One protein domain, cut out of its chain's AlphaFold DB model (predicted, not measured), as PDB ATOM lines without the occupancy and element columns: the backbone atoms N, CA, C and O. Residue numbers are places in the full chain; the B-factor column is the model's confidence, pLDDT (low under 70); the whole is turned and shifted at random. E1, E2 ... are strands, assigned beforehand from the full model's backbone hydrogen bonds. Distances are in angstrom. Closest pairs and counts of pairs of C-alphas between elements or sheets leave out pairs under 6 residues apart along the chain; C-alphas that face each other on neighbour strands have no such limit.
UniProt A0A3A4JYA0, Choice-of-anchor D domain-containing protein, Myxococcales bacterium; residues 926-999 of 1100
ATOM      1  N   SER A 926     -11.902 -36.203  19.225       71.62
ATOM      2  CA  SER A 926     -11.551 -36.653  20.573       71.62
ATOM      3  C   SER A 926     -12.820 -36.980  21.358       71.62
ATOM      4  O   SER A 926     -13.835 -36.351  21.091       71.62
ATOM      5  N   PRO A 927     -12.785 -37.907  22.338       73.69
ATOM      6  CA  PRO A 927     -13.955 -38.197  23.165       73.69
ATOM      7  C   PRO A 927     -14.539 -36.925  23.775       73.69
ATOM      8  O   PRO A 927     -13.771 -36.063  24.207       73.69
ATOM      9  N   GLU A 928     -15.868 -36.852  23.834       75.75
ATOM     10  CA  GLU A 928     -16.562 -35.641  24.258       75.75
ATOM     11  C   GLU A 928     -16.101 -35.088  25.610       75.75
ATOM     12  O   GLU A 928     -15.769 -35.811  26.562       75.75
ATOM     13  N   LEU A 929     -16.137 -33.762  25.678       79.00
ATOM     14  CA  LEU A 929     -16.007 -32.946  26.874       79.00
ATOM     15  C   LEU A 929     -17.295 -32.142  27.005       79.00
ATOM     16  O   LEU A 929     -17.900 -31.813  25.996       79.00
ATOM     17  N   CYS A 930     -17.688 -31.759  28.219       76.19
ATOM     18  CA  CYS A 930     -18.770 -30.785  28.339       76.19
ATOM     19  C   CYS A 930     -18.238 -29.361  28.147       76.19
ATOM     20  O   CYS A 930     -17.903 -28.661  29.113       76.19
ATOM     21  N   ASP A 931     -18.155 -28.936  26.889       75.00
ATOM     22  CA  ASP A 931     -17.806 -27.570  26.503       75.00
ATOM     23  C   ASP A 931     -18.751 -26.943  25.460       75.00
ATOM     24  O   ASP A 931     -18.607 -25.757  25.131       75.00
ATOM     25  N   GLY A 932     -19.793 -27.671  25.042       74.12
ATOM     26  CA  GLY A 932     -20.806 -27.220  24.094       74.12
ATOM     27  C   GLY A 932     -20.363 -27.323  22.636       74.12
ATOM     28  O   GLY A 932     -20.869 -26.561  21.801       74.12
ATOM     29  N   LEU A 933     -19.405 -28.206  22.340       77.31
ATOM     30  CA  LEU A 933     -18.877 -28.497  21.009       77.31
ATOM     31  C   LEU A 933     -19.075 -29.987  20.675       77.31
ATOM     32  O   LEU A 933     -19.133 -30.822  21.566       77.31
ATOM     33  N   ASP A 934     -19.195 -30.302  19.385       76.31
ATOM     34  CA  ASP A 934     -19.074 -31.667  18.848       76.31
ATOM     35  C   ASP A 934     -17.567 -31.943  18.692       76.31
ATOM     36  O   ASP A 934     -16.929 -31.447  17.751       76.31
ATOM     37  N   ASN A 935     -16.972 -32.604  19.685       77.56
ATOM     38  CA  ASN A 935     -15.539 -32.874  19.770       77.56
ATOM     39  C   ASN A 935     -15.145 -34.182  19.065       77.56
ATOM     40  O   ASN A 935     -13.985 -34.310  18.659       77.56
ATOM     41  N   ASP A 936     -16.069 -35.133  18.903       73.94
ATOM     42  CA  ASP A 936     -15.849 -36.444  18.276       73.94
ATOM     43  C   ASP A 936     -16.396 -36.555  16.830       73.94
ATOM     44  O   ASP A 936     -16.087 -37.509  16.113       73.94
ATOM     45  N   CYS A 937     -17.074 -35.514  16.335       76.44
ATOM     46  CA  CYS A 937     -17.611 -35.362  14.976       76.44
ATOM     47  C   CYS A 937     -18.827 -36.237  14.632       76.44
ATOM     48  O   CYS A 937     -18.984 -36.608  13.456       76.44
ATOM     49  N   ASN A 938     -19.669 -36.603  15.603       72.44
ATOM     50  CA  ASN A 938     -20.803 -37.506  15.373       72.44
ATOM     51  C   ASN A 938     -22.176 -36.829  15.156       72.44
ATOM     52  O   ASN A 938     -23.172 -37.545  14.997       72.44
ATOM     53  N   ASP A 939     -22.222 -35.492  15.025       75.88
ATOM     54  CA  ASP A 939     -23.434 -34.652  14.894       75.88
ATOM     55  C   ASP A 939     -24.295 -34.570  16.183       75.88
ATOM     56  O   ASP A 939     -25.433 -34.082  16.148       75.88
ATOM     57  N   LEU A 940     -23.758 -35.010  17.327       77.12
ATOM     58  CA  LEU A 940     -24.277 -34.735  18.672       77.12
ATOM     59  C   LEU A 940     -23.366 -33.709  19.378       77.12
ATOM     60  O   LEU A 940     -22.393 -33.219  18.812       77.12
ATOM     61  N   THR A 941     -23.754 -33.238  20.559       78.44
ATOM     62  CA  THR A 941     -22.993 -32.222  21.305       78.44
ATOM     63  C   THR A 941     -23.108 -32.536  22.781       78.44
ATOM     64  O   THR A 941     -24.228 -32.662  23.286       78.44
ATOM     65  N   ASP A 942     -21.968 -32.646  23.460       75.69
ATOM     66  CA  ASP A 942     -21.879 -33.105  24.843       75.69
ATOM     67  C   ASP A 942     -22.722 -34.393  25.088       75.69
ATOM     68  O   ASP A 942     -23.560 -34.437  25.999       75.69
ATOM     69  N   GLU A 943     -22.558 -35.461  24.292       81.19
ATOM     70  CA  GLU A 943     -23.212 -36.756  24.548       81.19
ATOM     71  C   GLU A 943     -22.340 -37.764  25.317       81.19
ATOM     72  O   GLU A 943     -21.113 -37.713  25.349       81.19
ATOM     73  N   TYR A 944     -22.997 -38.717  25.980       79.31
ATOM     74  CA  TYR A 944     -22.340 -39.745  26.782       79.31
ATOM     75  C   TYR A 944     -23.000 -41.113  26.632       79.31
ATOM     76  O   TYR A 944     -24.167 -41.239  26.258       79.31
ATOM     77  N   VAL A 945     -22.253 -42.158  26.983       74.25
ATOM     78  CA  VAL A 945     -22.748 -43.537  27.030       74.25
ATOM     79  C   VAL A 945     -23.168 -43.873  28.460       74.25
ATOM     80  O   VAL A 945     -22.347 -43.852  29.376       74.25
ATOM     81  N   ASP A 946     -24.446 -44.203  28.667       69.06
ATOM     82  CA  ASP A 946     -24.935 -44.632  29.979       69.06
ATOM     83  C   ASP A 946     -24.434 -46.038  30.374       69.06
ATOM     84  O   ASP A 946     -23.888 -46.798  29.572       69.06
ATOM     85  N   SER A 947     -24.659 -46.430  31.630       64.25
ATOM     86  CA  SER A 947     -24.249 -47.743  32.157       64.25
ATOM     87  C   SER A 947     -24.964 -48.955  31.528       64.25
ATOM     88  O   SER A 947     -24.666 -50.091  31.899       64.25
ATOM     89  N   GLN A 948     -25.884 -48.750  30.574       67.00
ATOM     90  CA  GLN A 948     -26.473 -49.801  29.732       67.00
ATOM     91  C   GLN A 948     -25.948 -49.781  28.285       67.00
ATOM     92  O   GLN A 948     -26.384 -50.599  27.472       67.00
ATOM     93  N   GLY A 949     -24.995 -48.901  27.962       65.00
ATOM     94  CA  GLY A 949     -24.413 -48.770  26.628       65.00
ATOM     95  C   GLY A 949     -25.239 -47.907  25.671       65.00
ATOM     96  O   GLY A 949     -25.111 -48.073  24.458       65.00
ATOM     97  N   VAL A 950     -26.113 -47.032  26.181       72.56
ATOM     98  CA  VAL A 950     -26.977 -46.164  25.365       72.56
ATOM     99  C   VAL A 950     -26.403 -44.747  25.305       72.56
ATOM    100  O   VAL A 950     -26.185 -44.137  26.349       72.56
ATOM    101  N   LEU A 951     -26.203 -44.223  24.090       72.56
ATOM    102  CA  LEU A 951     -25.834 -42.822  23.841       72.56
ATOM    103  C   LEU A 951     -26.974 -41.869  24.232       72.56
ATOM    104  O   LEU A 951     -28.138 -42.131  23.903       72.56
ATOM    105  N   ARG A 952     -26.645 -40.777  24.929       73.88
ATOM    106  CA  ARG A 952     -27.581 -39.752  25.419       73.88
ATOM    107  C   ARG A 952     -26.945 -38.368  25.422       73.88
ATOM    108  O   ARG A 952     -25.816 -38.222  25.869       73.88
ATOM    109  N   GLU A 953     -27.713 -37.360  25.029       77.69
ATOM    110  CA  GLU A 953     -27.346 -35.945  25.154       77.69
ATOM    111  C   GLU A 953     -27.514 -35.441  26.602       77.69
ATOM    112  O   GLU A 953     -28.345 -35.941  27.377       77.69
ATOM    113  N   ILE A 954     -26.756 -34.407  26.966       75.94
ATOM    114  CA  ILE A 954     -26.931 -33.696  28.234       75.94
ATOM    115  C   ILE A 954     -28.209 -32.835  28.223       75.94
ATOM    116  O   ILE A 954     -28.543 -32.148  27.260       75.94
ATOM    117  N   GLY A 955     -28.960 -32.873  29.328       73.31
ATOM    118  CA  GLY A 955     -30.246 -32.187  29.485       73.31
ATOM    119  C   GLY A 955     -31.483 -33.081  29.325       73.31
ATOM    120  O   GLY A 955     -32.605 -32.584  29.514       73.31
ATOM    121  N   GLU A 956     -31.302 -34.369  29.022       77.69
ATOM    122  CA  GLU A 956     -32.328 -35.418  29.106       77.69
ATOM    123  C   GLU A 956     -32.705 -35.740  30.573       77.69
ATOM    124  O   GLU A 956     -31.945 -35.423  31.494       77.69
ATOM    125  N   PRO A 957     -33.876 -36.355  30.842       77.81
ATOM    126  CA  PRO A 957     -34.265 -36.746  32.193       77.81
ATOM    127  C   PRO A 957     -33.313 -37.781  32.793       77.81
ATOM    128  O   PRO A 957     -32.923 -38.745  32.129       77.81
ATOM    129  N   CYS A 958     -32.997 -37.630  34.079       73.94
ATOM    130  CA  CYS A 958     -32.109 -38.558  34.769       73.94
ATOM    131  C   CYS A 958     -32.608 -40.009  34.761       73.94
ATOM    132  O   CYS A 958     -33.723 -40.314  35.182       73.94
ATOM    133  N   VAL A 959     -31.730 -40.919  34.328       67.00
ATOM    134  CA  VAL A 959     -32.004 -42.366  34.245       67.00
ATOM    135  C   VAL A 959     -31.948 -43.034  35.624       67.00
ATOM    136  O   VAL A 959     -32.706 -43.964  35.891       67.00
ATOM    137  N   TYR A 960     -31.077 -42.531  36.505       65.69
ATOM    138  CA  TYR A 960     -30.822 -43.050  37.853       65.69
ATOM    139  C   TYR A 960     -31.130 -41.983  38.900       65.69
ATOM    140  O   TYR A 960     -30.276 -41.515  39.642       65.69
ATOM    141  N   ALA A 961     -32.390 -41.565  38.889       59.34
ATOM    142  CA  ALA A 961     -32.980 -40.660  39.855       59.34
ATOM    143  C   ALA A 961     -32.993 -41.321  41.253       59.34
ATOM    144  O   ALA A 961     -33.815 -42.202  41.506       59.34
ATOM    145  N   VAL A 962     -32.065 -40.920  42.130       65.00
ATOM    146  CA  VAL A 962     -31.948 -41.428  43.509       65.00
ATOM    147  C   VAL A 962     -32.814 -40.595  44.462       65.00
ATOM    148  O   VAL A 962     -32.949 -39.384  44.267       65.00
ATOM    149  N   GLY A 963     -33.434 -41.247  45.447       71.62
ATOM    150  CA  GLY A 963     -34.117 -40.577  46.554       71.62
ATOM    151  C   GLY A 963     -35.209 -39.573  46.206       71.62
ATOM    152  O   GLY A 963     -35.887 -39.663  45.173       71.62
ATOM    153  N   ILE A 964     -35.368 -38.576  47.080       73.25
ATOM    154  CA  ILE A 964     -36.240 -37.415  46.849       73.25
ATOM    155  C   ILE A 964     -35.763 -36.575  45.658       73.25
ATOM    156  O   ILE A 964     -36.572 -35.934  44.977       73.25
ATOM    157  N   CYS A 965     -34.463 -36.629  45.348       71.25
ATOM    158  CA  CYS A 965     -33.867 -35.984  44.183       71.25
ATOM    159  C   CYS A 965     -34.347 -36.588  42.853       71.25
ATOM    160  O   CYS A 965     -34.171 -35.969  41.798       71.25
ATOM    161  N   GLY A 966     -35.024 -37.740  42.880       63.75
ATOM    162  CA  GLY A 966     -35.532 -38.460  41.716       63.75
ATOM    163  C   GLY A 966     -36.761 -37.866  41.007       63.75
ATOM    164  O   GLY A 966     -37.505 -38.577  40.326       63.75
ATOM    165  N   ALA A 967     -37.024 -36.567  41.160       57.75
ATOM    166  CA  ALA A 967     -38.196 -35.911  40.587       57.75
ATOM    167  C   ALA A 967     -38.200 -35.920  39.042       57.75
ATOM    168  O   ALA A 967     -37.163 -35.768  38.397       57.75
ATOM    169  N   GLN A 968     -39.399 -35.966  38.436       56.88
ATOM    170  CA  GLN A 968     -39.673 -35.949  36.976       56.88
ATOM    171  C   GLN A 968     -39.208 -34.673  36.222       56.88
ATOM    172  O   GLN A 968     -39.591 -34.449  35.075       56.88
ATOM    173  N   ILE A 969     -38.433 -33.811  36.880       62.38
ATOM    174  CA  ILE A 969     -37.850 -32.566  36.363       62.38
ATOM    175  C   ILE A 969     -36.313 -32.556  36.434       62.38
ATOM    176  O   ILE A 969     -35.705 -31.612  35.935       62.38
ATOM    177  N   SER A 970     -35.699 -33.579  37.041       71.06
ATOM    178  CA  SER A 970     -34.244 -33.755  37.094       71.06
ATOM    179  C   SER A 970     -33.682 -33.974  35.692       71.06
ATOM    180  O   SER A 970     -34.201 -34.787  34.923       71.06
ATOM    181  N   LYS A 971     -32.626 -33.235  35.354       80.44
ATOM    182  CA  LYS A 971     -31.916 -33.347  34.078       80.44
ATOM    183  C   LYS A 971     -30.480 -33.774  34.315       80.44
ATOM    184  O   LYS A 971     -29.911 -33.424  35.345       80.44
ATOM    185  N   THR A 972     -29.897 -34.490  33.365       77.75
ATOM    186  CA  THR A 972     -28.446 -34.683  33.319       77.75
ATOM    187  C   THR A 972     -27.768 -33.341  33.064       77.75
ATOM    188  O   THR A 972     -28.225 -32.562  32.223       77.75
ATOM    189  N   GLU A 973     -26.704 -33.051  33.802       78.75
ATOM    190  CA  GLU A 973     -25.875 -31.868  33.596       78.75
ATOM    191  C   GLU A 973     -24.406 -32.154  33.920       78.75
ATOM    192  O   GLU A 973     -24.055 -33.136  34.578       78.75
ATOM    193  N   CYS A 974     -23.541 -31.291  33.402       76.12
ATOM    194  CA  CYS A 974     -22.100 -31.421  33.524       76.12
ATOM    195  C   CYS A 974     -21.614 -30.997  34.903       76.12
ATOM    196  O   CYS A 974     -22.090 -30.000  35.453       76.12
ATOM    197  N   ASN A 975     -20.581 -31.664  35.410       71.44
ATOM    198  CA  ASN A 975     -19.894 -31.202  36.603       71.44
ATOM    199  C   ASN A 975     -19.105 -29.908  36.314       71.44
ATOM    200  O   ASN A 975     -18.111 -29.938  35.592       71.44
ATOM    201  N   PRO A 976     -19.441 -28.758  36.934       60.94
ATOM    202  CA  PRO A 976     -18.728 -27.500  36.702       60.94
ATOM    203  C   PRO A 976     -17.296 -27.487  37.276       60.94
ATOM    204  O   PRO A 976     -16.616 -26.462  37.196       60.94
ATOM    205  N   ARG A 977     -16.840 -28.585  37.897       65.25
ATOM    206  CA  ARG A 977     -15.468 -28.791  38.388       65.25
ATOM    207  C   ARG A 977     -14.669 -29.823  37.586       65.25
ATOM    208  O   ARG A 977     -13.463 -29.901  37.800       65.25
ATOM    209  N   ASP A 978     -15.307 -30.590  36.707       66.00
ATOM    210  CA  ASP A 978     -14.669 -31.626  35.893       66.00
ATOM    211  C   ASP A 978     -15.326 -31.650  34.499       66.00
ATOM    212  O   ASP A 978     -16.477 -32.074  34.389       66.00
ATOM    213  N   PRO A 979     -14.637 -31.178  33.442       64.12
ATOM    214  CA  PRO A 979     -15.190 -31.131  32.090       64.12
ATOM    215  C   PRO A 979     -15.260 -32.507  31.406       64.12
ATOM    216  O   PRO A 979     -15.720 -32.583  30.269       64.12
ATOM    217  N   SER A 980     -14.794 -33.589  32.044       67.69
ATOM    218  CA  SER A 980     -14.865 -34.931  31.468       67.69
ATOM    219  C   SER A 980     -16.288 -35.500  31.505       67.69
ATOM    220  O   SER A 980     -16.988 -35.448  32.517       67.69
ATOM    221  N   MET A 981     -16.697 -36.152  30.415       61.44
ATOM    222  CA  MET A 981     -18.025 -36.779  30.296       61.44
ATOM    223  C   MET A 981     -18.211 -38.025  31.183       61.44
ATOM    224  O   MET A 981     -19.300 -38.588  31.273       61.44
ATOM    225  N   SER A 982     -17.164 -38.426  31.909       59.19
ATOM    226  CA  SER A 982     -17.223 -39.362  33.037       59.19
ATOM    227  C   SER A 982     -17.867 -38.782  34.304       59.19
ATOM    228  O   SER A 982     -18.252 -39.555  35.180       59.19
ATOM    229  N   ALA A 983     -17.994 -37.456  34.421       57.41
ATOM    230  CA  ALA A 983     -18.459 -36.757  35.621       57.41
ATOM    231  C   ALA A 983     -19.864 -36.140  35.459       57.41
ATOM    232  O   ALA A 983     -20.119 -35.022  35.902       57.41
ATOM    233  N   ILE A 984     -20.793 -36.850  34.815       67.88
ATOM    234  CA  ILE A 984     -22.175 -36.381  34.626       67.88
ATOM    235  C   ILE A 984     -23.012 -36.716  35.862       67.88
ATOM    236  O   ILE A 984     -23.075 -37.873  36.279       67.88
ATOM    237  N   PHE A 985     -23.694 -35.713  36.417       76.19
ATOM    238  CA  PHE A 985     -24.607 -35.881  37.547       76.19
ATOM    239  C   PHE A 985     -26.003 -35.332  37.238       76.19
ATOM    240  O   PHE A 985     -26.240 -34.659  36.231       76.19
ATOM    241  N   CYS A 986     -26.962 -35.633  38.106       79.19
ATOM    242  CA  CYS A 986     -28.297 -35.058  38.027       79.19
ATOM    243  C   CYS A 986     -28.328 -33.645  38.597       79.19
ATOM    244  O   CYS A 986     -27.794 -33.391  39.672       79.19
ATOM    245  N   SER A 987     -29.076 -32.753  37.950       78.62
ATOM    246  CA  SER A 987     -29.277 -31.374  38.403       78.62
ATOM    247  C   SER A 987     -29.808 -31.265  39.836       78.62
ATOM    248  O   SER A 987     -29.691 -30.210  40.447       78.62
ATOM    249  N   THR A 988     -30.415 -32.332  40.359       78.56
ATOM    250  CA  THR A 988     -30.981 -32.448  41.707       78.56
ATOM    251  C   THR A 988     -30.060 -33.116  42.737       78.56
ATOM    252  O   THR A 988     -30.373 -33.026  43.920       78.56
ATOM    253  N   GLN A 989     -28.951 -33.747  42.337       76.88
ATOM    254  CA  GLN A 989     -27.984 -34.392  43.243       76.88
ATOM    255  C   GLN A 989     -27.072 -33.374  43.965       76.88
ATOM    256  O   GLN A 989     -27.013 -32.209  43.550       76.88
ATOM    257  N   PRO A 990     -26.332 -33.791  45.016       72.12
ATOM    258  CA  PRO A 990     -25.390 -32.934  45.733       72.12
ATOM    259  C   PRO A 990     -24.388 -32.237  44.803       72.12
ATOM    260  O   PRO A 990     -23.592 -32.869  44.113       72.12
ATOM    261  N   GLY A 991     -24.413 -30.903  44.802       67.00
ATOM    262  CA  GLY A 991     -23.560 -30.074  43.940       67.00
ATOM    263  C   GLY A 991     -24.170 -29.685  42.588       67.00
ATOM    264  O   GLY A 991     -23.559 -28.880  41.883       67.00
ATOM    265  N   GLY A 992     -25.369 -30.177  42.261       71.69
ATOM    266  CA  GLY A 992     -26.122 -29.790  41.068       71.69
ATOM    267  C   GLY A 992     -26.775 -28.405  41.142       71.69
ATOM    268  O   GLY A 992     -27.026 -27.845  42.212       71.69
ATOM    269  N   SER A 993     -27.090 -27.852  39.971       74.06
ATOM    270  CA  SER A 993     -27.663 -26.519  39.746       74.06
ATOM    271  C   SER A 993     -29.038 -26.308  40.387       74.06
ATOM    272  O   SER A 993     -29.465 -25.169  40.598       74.06
ATOM    273  N   GLN A 994     -29.727 -27.403  40.711       76.88
ATOM    274  CA  GLN A 994     -31.022 -27.470  41.386       76.88
ATOM    275  C   GLN A 994     -31.003 -28.530  42.502       76.88
ATOM    276  O   GLN A 994     -32.017 -29.194  42.716       76.88
ATOM    277  N   SER A 995     -29.855 -28.705  43.179       77.69
ATOM    278  CA  SER A 995     -29.656 -29.661  44.279       77.69
ATOM    279  C   SER A 995     -30.852 -29.670  45.235       77.69
ATOM    280  O   SER A 995     -31.171 -28.644  45.842       77.69
ATOM    281  N   LEU A 996     -31.514 -30.824  45.350       72.75
ATOM    282  CA  LEU A 996     -32.623 -31.064  46.279       72.75
ATOM    283  C   LEU A 996     -32.176 -31.796  47.548       72.75
ATOM    284  O   LEU A 996     -32.958 -31.840  48.492       72.75
ATOM    285  N   ALA A 997     -30.936 -32.293  47.563       77.06
ATOM    286  CA  ALA A 997     -30.278 -32.881  48.720       77.06
ATOM    287  C   ALA A 997     -30.406 -31.994  49.971       77.06
ATOM    288  O   ALA A 997     -30.057 -30.804  49.942       77.06
ATOM    289  N   THR A 998     -30.889 -32.585  51.058       78.75
ATOM    290  CA  THR A 998     -30.944 -32.000  52.405       78.75
ATOM    291  C   THR A 998     -30.120 -32.832  53.395       78.75
ATOM    292  O   THR A 998     -29.411 -33.728  52.976       78.75
ATOM    293  N   GLU A 999     -30.118 -32.509  54.692       80.56
ATOM    294  CA  GLU A 999     -29.567 -33.444  55.691       80.56
ATOM    295  C   GLU A 999     -30.477 -34.679  55.775       80.56
ATOM    296  O   GLU A 999     -31.698 -34.510  55.723       80.56
TER     297      GLU A 999
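AT A GLANCE: This is residues 926 to 999 of the 1100 residues of the protein "Choice-of-anchor D domain-containing protein" of Myxococcales bacterium (UniProt A0A3A4JYA0). This domain has little regular structure: an elongated run of loops with two small two-stranded hairpins, E1 with E2 and E3 with E4, between looped ends made by residues 926 to 942 and 987 to 999. The 74 printed residues hold four named strands, E1 to E4 in chain order, and no named helix; the class is all strand, with only 12 residues in named elements. Both sheets are antiparallel. The whole is compact, radius of gyration of the C-alphas 12.5 A, spanning 41 by 25 by 17 A.

HOW THE PARTS SIT: Look at E1, residues 943 to 945, and E2, residues 951 to 953: this antiparallel hairpin has N 944 and O 952 2.9 A apart, within hydrogen-bond range. In the hairpin of E3, residues 972 to 974, and E4, residues 984 to 986, N 973 and O 985 are 2.9 A apart, also within range. E2 and E3 are only just apart, closest C-alphas 8.3 A.

IN THESE COORDINATES: Find C-alpha 943 at (-23.212, -36.756, 24.548), where E1 begins; it runs 7.2 A, as does E2. E3 and E4 each run 7.1 A, E4 ending at C-alpha 986, (-28.297, -35.058, 38.027).

THE WHOLE: The C-alphas farthest apart, Cys 937 and Glu 999, are 42.5 A apart. The printed part has no cut; the link E2 to E3 is long, 18 residues. Confidence is low, pLDDT under 70, in 22 residues, among them 976 to 984.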